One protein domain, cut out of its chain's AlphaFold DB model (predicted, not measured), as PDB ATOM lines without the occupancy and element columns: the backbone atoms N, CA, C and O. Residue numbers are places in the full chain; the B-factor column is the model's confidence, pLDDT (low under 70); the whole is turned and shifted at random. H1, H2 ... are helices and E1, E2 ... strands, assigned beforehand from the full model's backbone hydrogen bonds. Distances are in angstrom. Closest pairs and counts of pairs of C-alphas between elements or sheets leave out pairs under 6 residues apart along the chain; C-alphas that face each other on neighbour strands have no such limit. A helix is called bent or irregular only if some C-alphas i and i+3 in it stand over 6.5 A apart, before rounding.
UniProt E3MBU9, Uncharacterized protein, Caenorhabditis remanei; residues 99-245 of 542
ATOM      1  N   CYS A  99      -1.016 130.580   6.733       93.25
ATOM      2  CA  CYS A  99      -1.289 129.303   6.094       93.25
ATOM      3  C   CYS A  99      -2.300 128.521   6.932       93.25
ATOM      4  O   CYS A  99      -2.319 128.647   8.154       93.25
ATOM      5  N   MET A 100      -3.123 127.697   6.292       91.56
ATOM      6  CA  MET A 100      -3.994 126.734   6.975       91.56
ATOM      7  C   MET A 100      -4.216 125.512   6.095       91.56
ATOM      8  O   MET A 100      -4.085 125.603   4.873       91.56
ATOM      9  N   TYR A 101      -4.593 124.387   6.695       91.56
ATOM     10  CA  TYR A 101      -5.100 123.263   5.918       91.56
ATOM     11  C   TYR A 101      -6.406 123.652   5.233       91.56
ATOM     12  O   TYR A 101      -7.302 124.219   5.861       91.56
ATOM     13  N   LYS A 102      -6.540 123.317   3.950       89.19
ATOM     14  CA  LYS A 102      -7.753 123.615   3.180       89.19
ATOM     15  C   LYS A 102      -8.984 122.964   3.814       89.19
ATOM     16  O   LYS A 102     -10.025 123.601   3.943       89.19
ATOM     17  N   ASN A 103      -8.821 121.733   4.300       87.38
ATOM     18  CA  ASN A 103      -9.865 121.002   5.013       87.38
ATOM     19  C   ASN A 103     -10.182 121.557   6.406       87.38
ATOM     20  O   ASN A 103     -11.219 121.198   6.937       87.38
ATOM     21  N   ASP A 104      -9.365 122.446   6.977       87.38
ATOM     22  CA  ASP A 104      -9.652 123.112   8.257       87.38
ATOM     23  C   ASP A 104     -10.327 124.478   8.085       87.38
ATOM     24  O   ASP A 104     -10.702 125.111   9.070       87.38
ATOM     25  N   MET A 105     -10.510 124.952   6.850       85.44
ATOM     26  CA  MET A 105     -11.058 126.283   6.591       85.44
ATOM     27  C   MET A 105     -12.451 126.472   7.212       85.44
ATOM     28  O   MET A 105     -12.747 127.547   7.733       85.44
ATOM     29  N   TYR A 106     -13.293 125.433   7.209       82.56
ATOM     30  CA  TYR A 106     -14.631 125.491   7.806       82.56
ATOM     31  C   TYR A 106     -14.589 125.810   9.314       82.56
ATOM     32  O   TYR A 106     -15.483 126.490   9.811       82.56
ATOM     33  N   LYS A 107     -13.513 125.430  10.022       83.00
ATOM     34  CA  LYS A 107     -13.325 125.694  11.460       83.00
ATOM     35  C   LYS A 107     -13.220 127.190  11.783       83.00
ATOM     36  O   LYS A 107     -13.459 127.598  12.916       83.00
ATOM     37  N   LEU A 108     -12.884 128.040  10.803       82.38
ATOM     38  CA  LEU A 108     -12.950 129.503  10.959       82.38
ATOM     39  C   LEU A 108     -14.386 130.004  11.128       82.38
ATOM     40  O   LEU A 108     -14.608 131.072  11.698       82.38
ATOM     41  N   PHE A 109     -15.342 129.238  10.615       80.50
ATOM     42  CA  PHE A 109     -16.760 129.548  10.567       80.50
ATOM     43  C   PHE A 109     -17.556 128.717  11.587       80.50
ATOM     44  O   PHE A 109     -18.762 128.556  11.414       80.50
ATOM     45  N   ASP A 110     -16.880 128.212  12.634       70.50
ATOM     46  CA  ASP A 110     -17.446 127.381  13.705       70.50
ATOM     47  C   ASP A 110     -18.744 127.991  14.267       70.50
ATOM     48  O   ASP A 110     -18.768 129.011  14.964       70.50
ATOM     49  N   HIS A 111     -19.833 127.326  13.898       64.62
ATOM     50  CA  HIS A 111     -21.214 127.759  14.011       64.62
ATOM     51  C   HIS A 111     -21.690 127.892  15.465       64.62
ATOM     52  O   HIS A 111     -22.437 128.820  15.786       64.62
ATOM     53  N   HIS A 112     -21.252 127.005  16.363       64.75
ATOM     54  CA  HIS A 112     -21.824 126.882  17.714       64.75
ATOM     55  C   HIS A 112     -21.643 128.119  18.581       64.75
ATOM     56  O   HIS A 112     -22.508 128.453  19.384       64.75
ATOM     57  N   LYS A 113     -20.526 128.828  18.413       63.69
ATOM     58  CA  LYS A 113     -20.245 130.059  19.168       63.69
ATOM     59  C   LYS A 113     -20.905 131.292  18.558       63.69
ATOM     60  O   LYS A 113     -20.977 132.329  19.212       63.69
ATOM     61  N   LEU A 114     -21.320 131.197  17.299       66.94
ATOM     62  CA  LEU A 114     -21.792 132.322  16.496       66.94
ATOM     63  C   LEU A 114     -23.317 132.325  16.350       66.94
ATOM     64  O   LEU A 114     -23.889 133.390  16.115       66.94
ATOM     65  N   SER A 115     -23.953 131.158  16.490       76.19
ATOM     66  CA  SER A 115     -25.376 130.949  16.238       76.19
ATOM     67  C   SER A 115     -26.264 131.674  17.252       76.19
ATOM     68  O   SER A 115     -26.164 131.418  18.453       76.19
ATOM     69  N   PRO A 116     -27.174 132.552  16.796       78.44
ATOM     70  CA  PRO A 116     -28.207 133.145  17.641       78.44
ATOM     71  C   PRO A 116     -29.487 132.285  17.692       78.44
ATOM     72  O   PRO A 116     -30.498 132.730  18.236       78.44
ATOM     73  N   LEU A 117     -29.478 131.094  17.079       80.81
ATOM     74  CA  LEU A 117     -30.638 130.208  16.993       80.81
ATOM     75  C   LEU A 117     -30.883 129.460  18.311       80.81
ATOM     76  O   LEU A 117     -29.985 129.264  19.128       80.81
ATOM     77  N   GLN A 118     -32.121 129.004  18.508       81.50
ATOM     78  CA  GLN A 118     -32.451 128.119  19.626       81.50
ATOM     79  C   GLN A 118     -31.800 126.743  19.429       81.50
ATOM     80  O   GLN A 118     -31.521 126.344  18.305       81.50
ATOM     81  N   SER A 119     -31.586 125.992  20.515       77.38
ATOM     82  CA  SER A 119     -30.822 124.729  20.505       77.38
ATOM     83  C   SER A 119     -31.219 123.750  19.382       77.38
ATOM     84  O   SER A 119     -30.355 123.255  18.661       77.38
ATOM     85  N   THR A 120     -32.520 123.528  19.165       74.38
ATOM     86  CA  THR A 120     -33.035 122.604  18.138       74.38
ATOM     87  C   THR A 120     -32.762 123.077  16.707       74.38
ATOM     88  O   THR A 120     -32.275 122.304  15.885       74.38
ATOM     89  N   THR A 121     -33.020 124.352  16.407       81.38
ATOM     90  CA  THR A 121     -32.752 124.950  15.085       81.38
ATOM     91  C   THR A 121     -31.258 125.126  14.828       81.38
ATOM     92  O   THR A 121     -30.800 124.959  13.702       81.38
ATOM     93  N   SER A 122     -30.482 125.380  15.881       82.50
ATOM     94  CA  SER A 122     -29.023 125.440  15.839       82.50
ATOM     95  C   SER A 122     -28.416 124.090  15.428       82.50
ATOM     96  O   SER A 122     -27.597 124.041  14.514       82.50
ATOM     97  N   ALA A 123     -28.869 122.980  16.022       80.25
ATOM     98  CA  ALA A 123     -28.383 121.642  15.671       80.25
ATOM     99  C   ALA A 123     -28.691 121.251  14.211       80.25
ATOM    100  O   ALA A 123     -27.878 120.606  13.542       80.25
ATOM    101  N   LEU A 124     -29.850 121.665  13.685       84.88
ATOM    102  CA  LEU A 124     -30.160 121.451  12.272       84.88
ATOM    103  C   LEU A 124     -29.276 122.310  11.361       84.88
ATOM    104  O   LEU A 124     -28.733 121.792  10.389       84.88
ATOM    105  N   ALA A 125     -29.102 123.597  11.672       85.62
ATOM    106  CA  ALA A 125     -28.246 124.480  10.882       85.62
ATOM    107  C   ALA A 125     -26.801 123.975  10.805       85.62
ATOM    108  O   ALA A 125     -26.189 124.029   9.742       85.62
ATOM    109  N   GLU A 126     -26.280 123.418  11.898       82.94
ATOM    110  CA  GLU A 126     -24.990 122.731  11.900       82.94
ATOM    111  C   GLU A 126     -24.978 121.533  10.942       82.94
ATOM    112  O   GLU A 126     -24.064 121.406  10.131       82.94
ATOM    113  N   THR A 127     -26.004 120.680  10.992       84.94
ATOM    114  CA  THR A 127     -26.109 119.509  10.106       84.94
ATOM    115  C   THR A 127     -26.066 119.922   8.632       84.94
ATOM    116  O   THR A 127     -25.320 119.341   7.846       84.94
ATOM    117  N   VAL A 128     -26.808 120.971   8.273       86.12
ATOM    118  CA  VAL A 128     -26.858 121.501   6.903       86.12
ATOM    119  C   VAL A 128     -25.529 122.137   6.489       86.12
ATOM    120  O   VAL A 128     -25.070 121.946   5.360       86.12
ATOM    121  N   LEU A 129     -24.877 122.877   7.393       86.31
ATOM    122  CA  LEU A 129     -23.553 123.446   7.136       86.31
ATOM    123  C   LEU A 129     -22.513 122.361   6.879       86.31
ATOM    124  O   LEU A 129     -21.728 122.501   5.947       86.31
ATOM    125  N   GLU A 130     -22.522 121.273   7.645       83.31
ATOM    126  CA  GLU A 130     -21.609 120.150   7.421       83.31
ATOM    127  C   GLU A 130     -21.815 119.510   6.044       83.31
ATOM    128  O   GLU A 130     -20.833 119.238   5.354       83.31
ATOM    129  N   ASP A 131     -23.059 119.324   5.597       85.88
ATOM    130  CA  ASP A 131     -23.343 118.809   4.250       85.88
ATOM    131  C   ASP A 131     -22.831 119.764   3.155       85.88
ATOM    132  O   ASP A 131     -22.302 119.316   2.130       85.88
ATOM    133  N   CYS A 132     -22.879 121.078   3.395       86.06
ATOM    134  CA  CYS A 132     -22.240 122.069   2.525       86.06
ATOM    135  C   CYS A 132     -20.707 121.955   2.553       86.06
ATOM    136  O   CYS A 132     -20.067 121.981   1.498       86.06
ATOM    137  N   TRP A 133     -20.099 121.813   3.734       85.75
ATOM    138  CA  TRP A 133     -18.645 121.708   3.882       85.75
ATOM    139  C   TRP A 133     -18.086 120.447   3.231       85.75
ATOM    140  O   TRP A 133     -17.045 120.527   2.584       85.75
ATOM    141  N   GLU A 134     -18.780 119.313   3.309       84.75
ATOM    142  CA  GLU A 134     -18.378 118.075   2.624       84.75
ATOM    143  C   GLU A 134     -18.239 118.244   1.109       84.75
ATOM    144  O   GLU A 134     -17.370 117.634   0.492       84.75
ATOM    145  N   LYS A 135     -19.039 119.123   0.501       83.38
ATOM    146  CA  LYS A 135     -18.949 119.426  -0.935       83.38
ATOM    147  C   LYS A 135     -17.790 120.362  -1.284       83.38
ATOM    148  O   LYS A 135     -17.397 120.420  -2.445       83.38
ATOM    149  N   LEU A 136     -17.263 121.088  -0.298       81.25
ATOM    150  CA  LEU A 136     -16.160 122.046  -0.435       81.25
ATOM    151  C   LEU A 136     -14.800 121.465  -0.022       81.25
ATOM    152  O   LEU A 136     -13.756 122.025  -0.370       81.25
ATOM    153  N   ARG A 137     -14.802 120.372   0.747       82.06
ATOM    154  CA  ARG A 137     -13.596 119.676   1.203       82.06
ATOM    155  C   ARG A 137     -12.846 119.062   0.026       82.06
ATOM    156  O   ARG A 137     -13.425 118.632  -0.967       82.06
ATOM    157  N   VAL A 138     -11.528 119.002   0.169       80.19
ATOM    158  CA  VAL A 138     -10.657 118.289  -0.766       80.19
ATOM    159  C   VAL A 138     -10.358 116.894  -0.245       80.19
ATOM    160  O   VAL A 138     -10.231 116.668   0.962       80.19
ATOM    161  N   GLU A 139     -10.203 115.954  -1.173       78.06
ATOM    162  CA  GLU A 139      -9.865 114.565  -0.854       78.06
ATOM    163  C   GLU A 139      -8.517 114.467  -0.125       78.06
ATOM    164  O   GLU A 139      -8.364 113.700   0.820       78.06
ATOM    165  N   LYS A 140      -7.543 115.300  -0.504       83.81
ATOM    166  CA  LYS A 140      -6.196 115.268   0.066       83.81
ATOM    167  C   LYS A 140      -6.113 116.057   1.371       83.81
ATOM    168  O   LYS A 140      -6.180 117.282   1.384       83.81
ATOM    169  N   HIS A 141      -5.886 115.357   2.484       86.38
ATOM    170  CA  HIS A 141      -5.920 115.948   3.833       86.38
ATOM    171  C   HIS A 141      -4.778 116.932   4.109       86.38
ATOM    172  O   HIS A 141      -4.881 117.767   5.003       86.38
ATOM    173  N   HIS A 142      -3.683 116.814   3.360       91.31
ATOM    174  CA  HIS A 142      -2.461 117.575   3.581       91.31
ATOM    175  C   HIS A 142      -2.411 118.932   2.865       91.31
ATOM    176  O   HIS A 142      -1.528 119.729   3.178       91.31
ATOM    177  N   GLU A 143      -3.325 119.200   1.922       91.44
ATOM    178  CA  GLU A 143      -3.286 120.429   1.131       91.44
ATOM    179  C   GLU A 143      -3.498 121.662   2.014       91.44
ATOM    180  O   GLU A 143      -4.409 121.725   2.850       91.44
ATOM    181  N   MET A 144      -2.655 122.668   1.798       92.50
ATOM    182  CA  MET A 144      -2.698 123.937   2.510       92.50
ATOM    183  C   MET A 144      -2.967 125.095   1.557       92.50
ATOM    184  O   MET A 144      -2.651 125.042   0.371       92.50
ATOM    185  N   ILE A 145      -3.536 126.161   2.106       90.44
ATOM    186  CA  ILE A 145      -3.771 127.426   1.414       90.44
ATOM    187  C   ILE A 145      -3.017 128.545   2.124       90.44
ATOM    188  O   ILE A 145      -2.918 128.546   3.355       90.44
ATOM    189  N   ALA A 146      -2.495 129.494   1.350       91.19
ATOM    190  CA  ALA A 146      -1.932 130.735   1.862       91.19
ATOM    191  C   ALA A 146      -2.966 131.860   1.769       91.19
ATOM    192  O   ALA A 146      -3.706 131.962   0.794       91.19
ATOM    193  N   SER A 147      -2.980 132.729   2.772       87.75
ATOM    194  CA  SER A 147      -3.787 133.939   2.830       87.75
ATOM    195  C   SER A 147      -2.888 135.140   3.140       87.75
ATOM    196  O   SER A 147      -2.083 135.080   4.080       87.75
ATOM    197  N   PRO A 148      -3.039 136.256   2.403       83.06
ATOM    198  CA  PRO A 148      -2.324 137.494   2.700       83.06
ATOM    199  C   PRO A 148      -2.786 138.155   3.996       83.06
ATOM    200  O   PRO A 148      -2.008 138.848   4.649       83.06
ATOM    201  N   ASN A 149      -4.035 137.914   4.389       83.56
ATOM    202  CA  ASN A 149      -4.630 138.480   5.591       83.56
ATOM    203  C   ASN A 149      -4.721 137.423   6.687       83.56
ATOM    204  O   ASN A 149      -4.916 136.243   6.387       83.56
ATOM    205  N   GLU A 150      -4.618 137.857   7.945       86.94
ATOM    206  CA  GLU A 150      -4.883 136.988   9.089       86.94
ATOM    207  C   GLU A 150      -6.325 136.475   9.011       86.94
ATOM    208  O   GLU A 150      -7.259 137.280   8.951       86.94
ATOM    209  N   PRO A 151      -6.529 135.150   8.968       84.00
ATOM    210  CA  PRO A 151      -7.859 134.576   9.058       84.00
ATOM    211  C   PRO A 151      -8.479 134.937  10.408       84.00
ATOM    212  O   PRO A 151      -7.973 134.559  11.461       84.00
ATOM    213  N   MET A 152      -9.579 135.681  10.371       80.06
ATOM    214  CA  MET A 152     -10.317 136.089  11.562       80.06
ATOM    215  C   MET A 152     -11.647 135.353  11.632       80.06
ATOM    216  O   MET A 152     -12.286 135.116  10.606       80.06
ATOM    217  N   VAL A 153     -12.092 135.063  12.857       79.81
ATOM    218  CA  VAL A 153     -13.467 134.612  13.106       79.81
ATOM    219  C   VAL A 153     -14.428 135.658  12.523       79.81
ATOM    220  O   VAL A 153     -14.273 136.853  12.807       79.81
ATOM    221  N   PRO A 154     -15.406 135.258  11.694       79.25
ATOM    222  CA  PRO A 154     -16.331 136.197  11.086       79.25
ATOM    223  C   PRO A 154     -17.197 136.875  12.151       79.25
ATOM    224  O   PRO A 154     -17.689 136.246  13.087       79.25
ATOM    225  N   THR A 155     -17.437 138.172  11.972       79.94
ATOM    226  CA  THR A 155     -18.406 138.934  12.765       79.94
ATOM    227  C   THR A 155     -19.701 139.137  11.984       79.94
ATOM    228  O   THR A 155     -19.693 139.302  10.756       79.94
ATOM    229  N   PHE A 156     -20.823 139.143  12.705       76.50
ATOM    230  CA  PHE A 156     -22.161 139.397  12.169       76.50
ATOM    231  C   PHE A 156     -22.718 140.651  12.836       76.50
ATOM    232  O   PHE A 156     -22.854 140.686  14.058       76.50
ATOM    233  N   GLY A 157     -22.969 141.690  12.036       73.00
ATOM    234  CA  GLY A 157     -23.512 142.959  12.527       73.00
ATOM    235  C   GLY A 157     -24.996 142.861  12.878       73.00
ATOM    236  O   GLY A 157     -25.671 141.910  12.478       73.00
ATOM    237  N   ASP A 158     -25.515 143.871  13.574       73.06
ATOM    238  CA  ASP A 158     -26.894 143.871  14.082       73.06
ATOM    239  C   ASP A 158     -27.937 143.721  12.972       73.06
ATOM    240  O   ASP A 158     -28.880 142.962  13.139       73.06
ATOM    241  N   ALA A 159     -27.727 144.331  11.801       69.38
ATOM    242  CA  ALA A 159     -28.610 144.154  10.645       69.38
ATOM    243  C   ALA A 159     -28.638 142.702  10.122       69.38
ATOM    244  O   ALA A 159     -29.699 142.181   9.796       69.38
ATOM    245  N   GLN A 160     -27.486 142.019  10.094       70.69
ATOM    246  CA  GLN A 160     -27.406 140.615   9.662       70.69
ATOM    247  C   GLN A 160     -28.083 139.682  10.672       70.69
ATOM    248  O   GLN A 160     -28.680 138.682  10.289       70.69
ATOM    249  N   ARG A 161     -28.004 140.018  11.963       72.31
ATOM    250  CA  ARG A 161     -28.705 139.293  13.027       72.31
ATOM    251  C   ARG A 161     -30.202 139.595  13.034       72.31
ATOM    252  O   ARG A 161     -30.984 138.686  13.261       72.31
ATOM    253  N   ALA A 162     -30.601 140.835  12.762       69.44
ATOM    254  CA  ALA A 162     -32.000 141.250  12.691       69.44
ATOM    255  C   ALA A 162     -32.754 140.516  11.573       69.44
ATOM    256  O   ALA A 162     -33.885 140.099  11.794       69.44
ATOM    257  N   ALA A 163     -32.092 140.249  10.442       67.75
ATOM    258  CA  ALA A 163     -32.640 139.446   9.346       67.75
ATOM    259  C   ALA A 163     -33.066 138.017   9.764       67.75
ATOM    260  O   ALA A 163     -33.922 137.422   9.120       67.75
ATOM    261  N   LEU A 164     -32.524 137.463  10.859       67.00
ATOM    262  CA  LEU A 164     -32.941 136.156  11.404       67.00
ATOM    263  C   LEU A 164     -34.269 136.217  12.173       67.00
ATOM    264  O   LEU A 164     -34.858 135.181  12.482       67.00
ATOM    265  N   PHE A 165     -34.722 137.419  12.529       66.44
ATOM    266  CA  PHE A 165     -35.925 137.653  13.328       66.44
ATOM    267  C   PHE A 165     -36.998 138.442  12.570       66.44
ATOM    268  O   PHE A 165     -38.036 138.754  13.154       66.44
ATOM    269  N   GLU A 166     -36.780 138.743  11.287       66.50
ATOM    270  CA  GLU A 166     -37.837 139.275  10.431       66.50
ATOM    271  C   GLU A 166     -38.965 138.238  10.280       66.50
ATOM    272  O   GLU A 166     -38.703 137.034  10.210       66.50
ATOM    273  N   PRO A 167     -40.238 138.672  10.280       59.44
ATOM    274  CA  PRO A 167     -41.363 137.764  10.123       59.44
ATOM    275  C   PRO A 167     -41.313 137.102   8.743       59.44
ATOM    276  O   PRO A 167     -41.497 137.738   7.709       59.44
ATOM    277  N   PHE A 168     -41.064 135.797   8.753       59.59
ATOM    278  CA  PHE A 168     -41.046 134.953   7.569       59.59
ATOM    279  C   PHE A 168     -42.486 134.677   7.084       59.59
ATOM    280  O   PHE A 168     -43.367 134.388   7.895       59.59
ATOM    281  N   SER A 169     -42.720 134.777   5.764       57.53
ATOM    282  CA  SER A 169     -43.961 134.345   5.078       57.53
ATOM    283  C   SER A 169     -44.358 132.897   5.441       57.53
ATOM    284  O   SER A 169     -43.564 132.115   5.948       57.53
ATOM    285  N   SER A 170     -45.598 132.487   5.194       55.62
ATOM    286  CA  SER A 170     -45.972 131.072   5.330       55.62
ATOM    287  C   SER A 170     -45.502 130.207   4.152       55.62
ATOM    288  O   SER A 170     -45.600 128.986   4.250       55.62
ATOM    289  N   ASP A 171     -45.022 130.803   3.055       59.44
ATOM    290  CA  ASP A 171     -44.570 130.094   1.851       59.44
ATOM    291  C   ASP A 171     -43.038 129.906   1.829       59.44
ATOM    292  O   ASP A 171     -42.268 130.862   1.954       59.44
ATOM    293  N   LEU A 172     -42.588 128.661   1.637       55.38
ATOM    294  CA  LEU A 172     -41.170 128.294   1.552       55.38
ATOM    295  C   LEU A 172     -40.482 128.914   0.316       55.38
ATOM    296  O   LEU A 172     -39.280 129.185   0.352       55.38
ATOM    297  N   MET A 173     -41.224 129.165  -0.772       56.25
ATOM    298  CA  MET A 173     -40.698 129.818  -1.982       56.25
ATOM    299  C   MET A 173     -40.422 131.311  -1.759       56.25
ATOM    300  O   MET A 173     -39.435 131.834  -2.279       56.25
ATOM    301  N   ASP A 174     -41.206 131.985  -0.914       58.31
ATOM    302  CA  ASP A 174     -40.928 133.369  -0.510       58.31
ATOM    303  C   ASP A 174     -39.650 133.450   0.337       58.31
ATOM    304  O   ASP A 174     -38.895 134.417   0.238       58.31
ATOM    305  N   HIS A 175     -39.339 132.410   1.122       56.34
ATOM    306  CA  HIS A 175     -38.060 132.312   1.845       56.34
ATOM    307  C   HIS A 175     -36.879 132.193   0.886       56.34
ATOM    308  O   HIS A 175     -35.825 132.772   1.138       56.34
ATOM    309  N   GLN A 176     -37.064 131.490  -0.235       54.47
ATOM    310  CA  GLN A 176     -36.055 131.306  -1.276       54.47
ATOM    311  C   GLN A 176     -35.700 132.615  -1.999       54.47
ATOM    312  O   GLN A 176     -34.556 132.790  -2.430       54.47
ATOM    313  N   ILE A 177     -36.676 133.509  -2.173       58.91
ATOM    314  CA  ILE A 177     -36.497 134.816  -2.820       58.91
ATOM    315  C   ILE A 177     -35.927 135.818  -1.809       58.91
ATOM    316  O   ILE A 177     -34.871 136.395  -2.068       58.91
ATOM    317  N   HIS A 178     -36.536 135.927  -0.621       56.47
ATOM    318  CA  HIS A 178     -36.108 136.842   0.449       56.47
ATOM    319  C   HIS A 178     -34.673 136.555   0.909       56.47
ATOM    320  O   HIS A 178     -33.862 137.465   1.072       56.47
ATOM    321  N   TRP A 179     -34.303 135.277   1.049       58.00
ATOM    322  CA  TRP A 179     -32.933 134.910   1.402       58.00
ATOM    323  C   TRP A 179     -31.934 135.207   0.276       58.00
ATOM    324  O   TRP A 179     -30.871 135.756   0.557       58.00
ATOM    325  N   ARG A 180     -32.255 134.915  -0.995       56.81
ATOM    326  CA  ARG A 180     -31.367 135.257  -2.125       56.81
ATOM    327  C   ARG A 180     -31.065 136.756  -2.177       56.81
ATOM    328  O   ARG A 180     -29.919 137.136  -2.425       56.81
ATOM    329  N   GLU A 181     -32.061 137.584  -1.881       58.44
ATOM    330  CA  GLU A 181     -31.930 139.042  -1.811       58.44
ATOM    331  C   GLU A 181     -31.097 139.508  -0.602       58.44
ATOM    332  O   GLU A 181     -30.218 140.359  -0.761       58.44
ATOM    333  N   ILE A 182     -31.285 138.916   0.585       50.34
ATOM    334  CA  ILE A 182     -30.536 139.262   1.812       50.34
ATOM    335  C   ILE A 182     -29.077 138.782   1.766       50.34
ATOM    336  O   ILE A 182     -28.163 139.459   2.247       50.34
ATOM    337  N   ALA A 183     -28.838 137.598   1.206       50.28
ATOM    338  CA  ALA A 183     -27.544 136.928   1.240       50.28
ATOM    339  C   ALA A 183     -26.571 137.399   0.164       50.28
ATOM    340  O   ALA A 183     -25.351 137.332   0.354       50.28
ATOM    341  N   ASN A 184     -27.105 137.830  -0.985       54.44
ATOM    342  CA  ASN A 184     -26.333 138.156  -2.182       54.44
ATOM    343  C   ASN A 184     -25.298 137.053  -2.536       54.44
ATOM    344  O   ASN A 184     -24.134 137.336  -2.856       54.44
ATOM    345  N   VAL A 185     -25.698 135.784  -2.374       52.91
ATOM    346  CA  VAL A 185     -24.884 134.585  -2.648       52.91
ATOM    347  C   VAL A 185     -24.979 134.268  -4.138       52.91
ATOM    348  O   VAL A 185     -26.064 134.244  -4.709       52.91
ATOM    349  N   SER A 186     -23.828 134.061  -4.784       51.44
ATOM    350  CA  SER A 186     -23.748 133.907  -6.246       51.44
ATOM    351  C   SER A 186     -23.756 132.454  -6.745       51.44
ATOM    352  O   SER A 186     -23.785 132.228  -7.952       51.44
ATOM    353  N   SER A 187     -23.726 131.465  -5.840       57.50
ATOM    354  CA  SER A 187     -23.526 130.048  -6.181       57.50
ATOM    355  C   SER A 187     -24.795 129.212  -6.012       57.50
ATOM    356  O   SER A 187     -25.136 128.806  -4.902       57.50
ATOM    357  N   SER A 188     -25.435 128.863  -7.131       63.66
ATOM    358  CA  SER A 188     -26.637 128.012  -7.170       63.66
ATOM    359  C   SER A 188     -26.410 126.580  -6.666       63.66
ATOM    360  O   SER A 188     -27.364 125.877  -6.344       63.66
ATOM    361  N   VAL A 189     -25.155 126.119  -6.613       64.62
ATOM    362  CA  VAL A 189     -24.808 124.753  -6.191       64.62
ATOM    363  C   VAL A 189     -24.960 124.592  -4.679       64.62
ATOM    364  O   VAL A 189     -25.527 123.599  -4.230       64.62
ATOM    365  N   ILE A 190     -24.515 125.570  -3.884       70.69
ATOM    366  CA  ILE A 190     -24.677 125.500  -2.422       70.69
ATOM    367  C   ILE A 190     -26.145 125.613  -2.023       70.69
ATOM    368  O   ILE A 190     -26.570 124.932  -1.091       70.69
ATOM    369  N   ASP A 191     -26.924 126.406  -2.757       70.94
ATOM    370  CA  ASP A 191     -28.364 126.496  -2.536       70.94
ATOM    371  C   ASP A 191     -29.000 125.108  -2.662       70.94
ATOM    372  O   ASP A 191     -29.650 124.655  -1.724       70.94
ATOM    373  N   SER A 192     -28.727 124.382  -3.754       73.00
ATOM    374  CA  SER A 192     -29.256 123.019  -3.937       73.00
ATOM    375  C   SER A 192     -28.881 122.068  -2.794       73.00
ATOM    376  O   SER A 192     -29.752 121.397  -2.256       73.00
ATOM    377  N   ILE A 193     -27.624 122.092  -2.334       78.06
ATOM    378  CA  ILE A 193     -27.160 121.249  -1.218       78.06
ATOM    379  C   ILE A 193     -27.881 121.609   0.085       78.06
ATOM    380  O   ILE A 193     -28.279 120.725   0.842       78.06
ATOM    381  N   THR A 194     -28.063 122.906   0.339       79.19
ATOM    382  CA  THR A 194     -28.766 123.407   1.525       79.19
ATOM    383  C   THR A 194     -30.207 122.901   1.532       79.19
ATOM    384  O   THR A 194     -30.675 122.412   2.558       79.19
ATOM    385  N   PHE A 195     -30.902 122.963   0.393       76.44
ATOM    386  CA  PHE A 195     -32.284 122.497   0.277       76.44
ATOM    387  C   PHE A 195     -32.410 120.976   0.378       76.44
ATOM    388  O   PHE A 195     -33.221 120.510   1.175       76.44
ATOM    389  N   ASP A 196     -31.573 120.215  -0.331       81.38
ATOM    390  CA  ASP A 196     -31.562 118.747  -0.251       81.38
ATOM    391  C   ASP A 196     -31.306 118.281   1.194       81.38
ATOM    392  O   ASP A 196     -31.954 117.366   1.711       81.38
ATOM    393  N   SER A 197     -30.381 118.951   1.892       84.12
ATOM    394  CA  SER A 197     -30.101 118.685   3.303       84.12
ATOM    395  C   SER A 197     -31.272 119.074   4.207       84.12
ATOM    396  O   SER A 197     -31.566 118.350   5.159       84.12
ATOM    397  N   MET A 198     -31.945 120.197   3.948       81.88
ATOM    398  CA  MET A 198     -33.128 120.607   4.708       81.88
ATOM    399  C   MET A 198     -34.281 119.617   4.524       81.88
ATOM    400  O   MET A 198     -34.890 119.223   5.514       81.88
ATOM    401  N   GLU A 199     -34.552 119.148   3.305       79.69
ATOM    402  CA  GLU A 199     -35.588 118.138   3.033       79.69
ATOM    403  C   GLU A 199     -35.309 116.834   3.792       79.69
ATOM    404  O   GLU A 199     -36.202 116.233   4.388       79.69
ATOM    405  N   LYS A 200     -34.038 116.434   3.851       84.19
ATOM    406  CA  LYS A 200     -33.603 115.211   4.526       84.19
ATOM    407  C   LYS A 200     -33.643 115.290   6.057       84.19
ATOM    408  O   LYS A 200     -33.845 114.262   6.707       84.19
ATOM    409  N   HIS A 201     -33.405 116.467   6.641       81.88
ATOM    410  CA  HIS A 201     -33.110 116.604   8.075       81.88
ATOM    411  C   HIS A 201     -34.103 117.467   8.873       81.88
ATOM    412  O   HIS A 201     -34.048 117.452  10.101       81.88
ATOM    413  N   SER A 202     -35.015 118.197   8.223       76.06
ATOM    414  CA  SER A 202     -35.891 119.175   8.892       76.06
ATOM    415  C   SER A 202     -37.005 118.584   9.764       76.06
ATOM    416  O   SER A 202     -37.418 119.228  10.727       76.06
ATOM    417  N   GLY A 203     -37.481 117.366   9.491       74.75
ATOM    418  CA  GLY A 203     -38.581 116.766  10.259       74.75
ATOM    419  C   GLY A 203     -39.860 117.623  10.236       74.75
ATOM    420  O   GLY A 203     -40.256 118.108   9.183       74.75
ATOM    421  N   GLU A 204     -40.505 117.815  11.395       70.69
ATOM    422  CA  GLU A 204     -41.745 118.609  11.565       70.69
ATOM    423  C   GLU A 204     -41.486 120.085  11.949       70.69
ATOM    424  O   GLU A 204     -42.235 120.677  12.728       70.69
ATOM    425  N   LEU A 205     -40.400 120.697  11.468       73.50
ATOM    426  CA  LEU A 205     -40.136 122.116  11.742       73.50
ATOM    427  C   LEU A 205     -41.215 123.023  11.145       73.50
ATOM    428  O   LEU A 205     -41.708 122.792  10.041       73.50
ATOM    429  N   SER A 206     -41.529 124.115  11.843       76.44
ATOM    430  CA  SER A 206     -42.367 125.162  11.260       76.44
ATOM    431  C   SER A 206     -41.631 125.884  10.123       76.44
ATOM    432  O   SER A 206     -40.406 126.025  10.149       76.44
ATOM    433  N   ASN A 207     -42.377 126.432   9.158       73.56
ATOM    434  CA  ASN A 207     -41.793 127.200   8.047       73.56
ATOM    435  C   ASN A 207     -40.920 128.367   8.545       73.56
ATOM    436  O   ASN A 207     -39.855 128.627   7.992       73.56
ATOM    437  N   SER A 208     -41.306 129.000   9.662       74.69
ATOM    438  CA  SER A 208     -40.513 130.058  10.302       74.69
ATOM    439  C   SER A 208     -39.166 129.555  10.831       74.69
ATOM    440  O   SER A 208     -38.152 130.240  10.698       74.69
ATOM    441  N   GLU A 209     -39.124 128.368  11.433       79.88
ATOM    442  CA  GLU A 209     -37.879 127.778  11.928       79.88
ATOM    443  C   GLU A 209     -36.985 127.298  10.783       79.88
ATOM    444  O   GLU A 209     -35.776 127.533  10.818       79.88
ATOM    445  N   ALA A 210     -37.572 126.702   9.742       78.50
ATOM    446  CA  ALA A 210     -36.853 126.326   8.529       78.50
ATOM    447  C   ALA A 210     -36.228 127.552   7.840       78.50
ATOM    448  O   ALA A 210     -35.052 127.522   7.474       78.50
ATOM    449  N   GLY A 211     -36.972 128.660   7.744       76.19
ATOM    450  CA  GLY A 211     -36.473 129.936   7.225       76.19
ATOM    451  C   GLY A 211     -35.254 130.448   7.998       76.19
ATOM    452  O   GLY A 211     -34.235 130.780   7.394       76.19
ATOM    453  N   LYS A 212     -35.296 130.418   9.337       80.44
ATOM    454  CA  LYS A 212     -34.160 130.824  10.192       80.44
ATOM    455  C   LYS A 212     -32.904 129.995   9.951       80.44
ATOM    456  O   LYS A 212     -31.806 130.551   9.924       80.44
ATOM    457  N   VAL A 213     -33.059 128.682   9.778       83.31
ATOM    458  CA  VAL A 213     -31.941 127.779   9.482       83.31
ATOM    459  C   VAL A 213     -31.310 128.128   8.138       83.31
ATOM    460  O   VAL A 213     -30.102 128.339   8.080       83.31
ATOM    461  N   ILE A 214     -32.117 128.268   7.083       79.31
ATOM    462  CA  ILE A 214     -31.637 128.597   5.731       79.31
ATOM    463  C   ILE A 214     -30.868 129.925   5.730       79.31
ATOM    464  O   ILE A 214     -29.748 129.992   5.216       79.31
ATOM    465  N   VAL A 215     -31.435 130.963   6.357       78.19
ATOM    466  CA  VAL A 215     -30.802 132.286   6.459       78.19
ATOM    467  C   VAL A 215     -29.462 132.193   7.183       78.19
ATOM    468  O   VAL A 215     -28.456 132.745   6.736       78.19
ATOM    469  N   TRP A 216     -29.414 131.473   8.301       82.94
ATOM    470  CA  TRP A 216     -28.189 131.355   9.077       82.94
ATOM    471  C   TRP A 216     -27.093 130.571   8.344       82.94
ATOM    472  O   TRP A 216     -25.961 131.050   8.255       82.94
ATOM    473  N   VAL A 217     -27.430 129.420   7.753       84.56
ATOM    474  CA  VAL A 217     -26.506 128.606   6.944       84.56
ATOM    475  C   VAL A 217     -25.888 129.459   5.843       84.56
ATOM    476  O   VAL A 217     -24.665 129.533   5.701       84.56
ATOM    477  N   GLY A 218     -26.716 130.158   5.077       80.75
ATOM    478  CA  GLY A 218     -26.190 130.913   3.960       80.75
ATOM    479  C   GLY A 218     -25.416 132.174   4.391       80.75
ATOM    480  O   GLY A 218     -24.487 132.571   3.684       80.75
ATOM    481  N   LEU A 219     -25.699 132.778   5.558       81.00
ATOM    482  CA  LEU A 219     -24.873 133.862   6.119       81.00
ATOM    483  C   LEU A 219     -23.450 133.369   6.392       81.00
ATOM    484  O   LEU A 219     -22.482 134.071   6.078       81.00
ATOM    485  N   ILE A 220     -23.321 132.162   6.946       86.19
ATOM    486  CA  ILE A 220     -22.030 131.514   7.166       86.19
ATOM    487  C   ILE A 220     -21.318 131.260   5.828       86.19
ATOM    488  O   ILE A 220     -20.176 131.699   5.652       86.19
ATOM    489  N   ILE A 221     -21.989 130.623   4.860       85.81
ATOM    490  CA  ILE A 221     -21.377 130.327   3.555       85.81
ATOM    491  C   ILE A 221     -20.946 131.608   2.837       85.81
ATOM    492  O   ILE A 221     -19.856 131.661   2.265       85.81
ATOM    493  N   ARG A 222     -21.739 132.679   2.911       81.69
ATOM    494  CA  ARG A 222     -21.373 133.973   2.329       81.69
ATOM    495  C   ARG A 222     -20.083 134.525   2.933       81.69
ATOM    496  O   ARG A 222     -19.254 135.074   2.207       81.69
ATOM    497  N   LYS A 223     -19.876 134.390   4.247       85.75
ATOM    498  CA  LYS A 223     -18.614 134.803   4.886       85.75
ATOM    499  C   LYS A 223     -17.440 133.963   4.384       85.75
ATOM    500  O   LYS A 223     -16.378 134.536   4.143       85.75
ATOM    501  N   ALA A 224     -17.635 132.663   4.161       87.44
ATOM    502  CA  ALA A 224     -16.619 131.798   3.563       87.44
ATOM    503  C   ALA A 224     -16.307 132.177   2.108       87.44
ATOM    504  O   ALA A 224     -15.139 132.296   1.742       87.44
ATOM    505  N   GLU A 225     -17.324 132.474   1.299       86.06
ATOM    506  CA  GLU A 225     -17.164 132.973  -0.072       86.06
ATOM    507  C   GLU A 225     -16.379 134.295  -0.100       86.06
ATOM    508  O   GLU A 225     -15.432 134.453  -0.869       86.06
ATOM    509  N   MET A 226     -16.733 135.248   0.769       85.69
ATOM    510  CA  MET A 226     -16.023 136.524   0.888       85.69
ATOM    511  C   MET A 226     -14.575 136.341   1.343       85.69
ATOM    512  O   MET A 226     -13.694 137.047   0.851       85.69
ATOM    513  N   PHE A 227     -14.326 135.425   2.280       87.31
ATOM    514  CA  PHE A 227     -12.979 135.073   2.716       87.31
ATOM    515  C   PHE A 227     -12.159 134.514   1.549       87.31
ATOM    516  O   PHE A 227     -11.075 135.028   1.272       87.31
ATOM    517  N   ALA A 228     -12.713 133.553   0.805       87.88
ATOM    518  CA  ALA A 228     -12.046 132.954  -0.343       87.88
ATOM    519  C   ALA A 228     -11.728 133.989  -1.436       87.88
ATOM    520  O   ALA A 228     -10.599 134.037  -1.919       87.88
ATOM    521  N   LYS A 229     -12.683 134.871  -1.767       86.69
ATOM    522  CA  LYS A 229     -12.499 135.944  -2.762       86.69
ATOM    523  C   LYS A 229     -11.462 136.981  -2.335       86.69
ATOM    524  O   LYS A 229     -10.657 137.401  -3.151       86.69
ATOM    525  N   ARG A 230     -11.456 137.403  -1.065       85.75
ATOM    526  CA  ARG A 230     -10.471 138.380  -0.548       85.75
ATOM    527  C   ARG A 230      -9.058 137.814  -0.448       85.75
ATOM    528  O   ARG A 230      -8.108 138.590  -0.422       85.75
ATOM    529  N   GLY A 231      -8.937 136.500  -0.288       84.44
ATOM    530  CA  GLY A 231      -7.658 135.806  -0.174       84.44
ATOM    531  C   GLY A 231      -7.136 135.228  -1.489       84.44
ATOM    532  O   GLY A 231      -6.095 134.581  -1.449       84.44
ATOM    533  N   ASP A 232      -7.846 135.401  -2.610       85.94
ATOM    534  CA  ASP A 232      -7.564 134.719  -3.884       85.94
ATOM    535  C   ASP A 232      -7.414 133.192  -3.721       85.94
ATOM    536  O   ASP A 232      -6.561 132.546  -4.334       85.94
ATOM    537  N   ILE A 233      -8.248 132.600  -2.860       86.50
ATOM    538  CA  ILE A 233      -8.197 131.177  -2.507       86.50
ATOM    539  C   ILE A 233      -9.060 130.381  -3.483       86.50
ATOM    540  O   ILE A 233     -10.258 130.642  -3.617       86.50
ATOM    541  N   HIS A 234      -8.477 129.360  -4.112       85.56
ATOM    542  CA  HIS A 234      -9.215 128.414  -4.945       85.56
ATOM    543  C   HIS A 234     -10.052 127.446  -4.089       85.56
ATOM    544  O   HIS A 234      -9.535 126.480  -3.510       85.56
ATOM    545  N   LEU A 235     -11.359 127.698  -4.034       83.25
ATOM    546  CA  LEU A 235     -12.352 126.917  -3.302       83.25
ATOM    547  C   LEU A 235     -13.666 126.807  -4.104       83.25
ATOM    548  O   LEU A 235     -14.642 127.500  -3.799       83.25
ATOM    549  N   PRO A 236     -13.720 125.971  -5.150       83.19
ATOM    550  CA  PRO A 236     -14.945 125.760  -5.911       83.19
ATOM    551  C   PRO A 236     -16.065 125.135  -5.059       83.19
ATOM    552  O   PRO A 236     -15.767 124.327  -4.183       83.19
ATOM    553  N   PRO A 237     -17.346 125.464  -5.324       81.56
ATOM    554  CA  PRO A 237     -17.812 126.457  -6.297       81.56
ATOM    555  C   PRO A 237     -17.789 127.909  -5.778       81.56
ATOM    556  O   PRO A 237     -18.118 128.813  -6.538       81.56
ATOM    557  N   LEU A 238     -17.421 128.161  -4.515       82.69
ATOM    558  CA  LEU A 238     -17.482 129.501  -3.906       82.69
ATOM    559  C   LEU A 238     -16.521 130.510  -4.549       82.69
ATOM    560  O   LEU A 238     -16.852 131.687  -4.698       82.69
ATOM    561  N   ASN A 239     -15.325 130.061  -4.917       85.69
ATOM    562  CA  ASN A 239     -14.344 130.876  -5.613       85.69
ATOM    563  C   ASN A 239     -13.471 129.997  -6.512       85.69
ATOM    564  O   ASN A 239     -12.713 129.160  -6.027       85.69
ATOM    565  N   SER A 240     -13.564 130.200  -7.822       86.19
ATOM    566  CA  SER A 240     -12.781 129.453  -8.812       86.19
ATOM    567  C   SER A 240     -11.766 130.387  -9.458       86.19
ATOM    568  O   SER A 240     -12.043 131.019 -10.472       86.19
ATOM    569  N   VAL A 241     -10.596 130.493  -8.835       83.25
ATOM    570  CA  VAL A 241      -9.442 131.258  -9.334       83.25
ATOM    571  C   VAL A 241      -8.262 130.323  -9.565       83.25
ATOM    572  O   VAL A 241      -8.208 129.262  -8.946       83.25
ATOM    573  N   ALA A 242      -7.313 130.684 -10.427       73.50
ATOM    574  CA  ALA A 242      -6.049 129.952 -10.478       73.50
ATOM    575  C   ALA A 242      -5.372 130.042  -9.093       73.50
ATOM    576  O   ALA A 242      -5.307 131.149  -8.548       73.50
ATOM    577  N   PRO A 243      -4.915 128.925  -8.489       67.50
ATOM    578  CA  PRO A 243      -4.216 128.965  -7.209       67.50
ATOM    579  C   PRO A 243      -3.025 129.919  -7.300       67.50
ATOM    580  O   PRO A 243      -2.108 129.710  -8.086       67.50
ATOM    581  N   SER A 244      -3.058 131.006  -6.529       65.88
ATOM    582  CA  SER A 244      -2.053 132.063  -6.654       65.88
ATOM    583  C   SER A 244      -0.744 131.726  -5.933       65.88
ATOM    584  O   SER A 244       0.301 132.284  -6.273       65.88
ATOM    585  N   ARG A 245      -0.796 130.848  -4.916       80.12
ATOM    586  CA  ARG A 245       0.337 130.476  -4.053       80.12
ATOM    587  C   ARG A 245       0.168 129.070  -3.487       80.12
ATOM    588  O   ARG A 245      -0.638 128.860  -2.581       80.12
TER     589      ARG A 245
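Overview. This is residues 99 to 245 of the 542 residues of an uncharacterized protein of Caenorhabditis remanei (UniProt E3MBU9). One long helix, H6, runs through the middle of the body along its length; H2 and H4 pack on different sides of it, and H5 packs on H2. Toward the end to which H6 runs, H1 packs on H6, and beyond it a two-stranded antiparallel ribbon, E1 and E2, makes that end of the body; after H6, residues 231 to 245 are a tail with no named element, which loops near residue 235 and then runs out to Arg 245 at that same end. The printed part has 147 residues, with six named helices and two named strands in the order E1, H1, H2, E2, H3, H4, H5, H6, and its class is mostly helix. It is compact, with a radius of gyration of the C-alphas of 15.3 A, and elongated, spanning 47 by 31 by 26 A.

Arrangement. E1, residues 99 to 101, is antiparallel to E2, residues 144 to 147; N 100 and O 145 are 3.1 A apart, and N 145 and O 100 are 2.9 A apart, within hydrogen-bond range. H1, residues 102 to 109, touches residues 220 to 224 of H6, residues 207 to 230, at a steep tilt of 55 degrees; their closest C-alphas, of Phe 109 and Ile 220, are 6.6 A apart. H6 is the hub, touching four helices. H2, residues 119 to 136, touches H6 at a steep tilt of 40 degrees, the same way; the closest C-alphas, of Ala 125 and Val 213, are 5.1 A apart. H3, residues 158 to 162, and H6 are near each other. H4, residues 172 to 183, touches H6 at a shallow tilt of 29 degrees, the same way, closest at the C-alphas of Trp 179 and Val 215, 6.1 A apart. H5, residues 188 to 201, touches H2 at a steep tilt of 45 degrees, opposite ways, closest at the C-alphas of Val 128 and Ser 197, 5.6 A apart. H5 and H6 form a helical hairpin and only just touch, with 3 pairs of C-alphas within 8 A, the closest being those of Thr 194 and Ile 214, 7.3 A apart. H2, H5 and H6 are an up and down bundle, each running against the one before. In H3, H4, H5 and H6 every O i to N i+4 pair is within hydrogen-bond range, in H2 13 of 14, and in H1 0 of 4, beside 4 of 5 O i to N i+3 pairs.

Along the chain. E1 begins at C-alpha 99, (-1.289, 129.303, 6.094), and is 7.1 A long. H1, 13.1 A, is irregular: C-alphas 103 and 106 are 7.1 A apart. H2 is 25.7 A, E2 10.1 A, H3 5.9 A, H4 16.1 A and H5 20.1 A. H6, 34.4 A, ends at C-alpha 230, (-10.471, 138.380, -0.548).

Size, cuts and confidence. The C-alphas of Ser 170 and Arg 245, the two farthest apart, are 47.3 A apart. The printed part has no cut, and no link is long. The mean pLDDT of the printed part is 76.8; residues 111 to 114, 159, 162 to 189 and 243 to 244 are under 70.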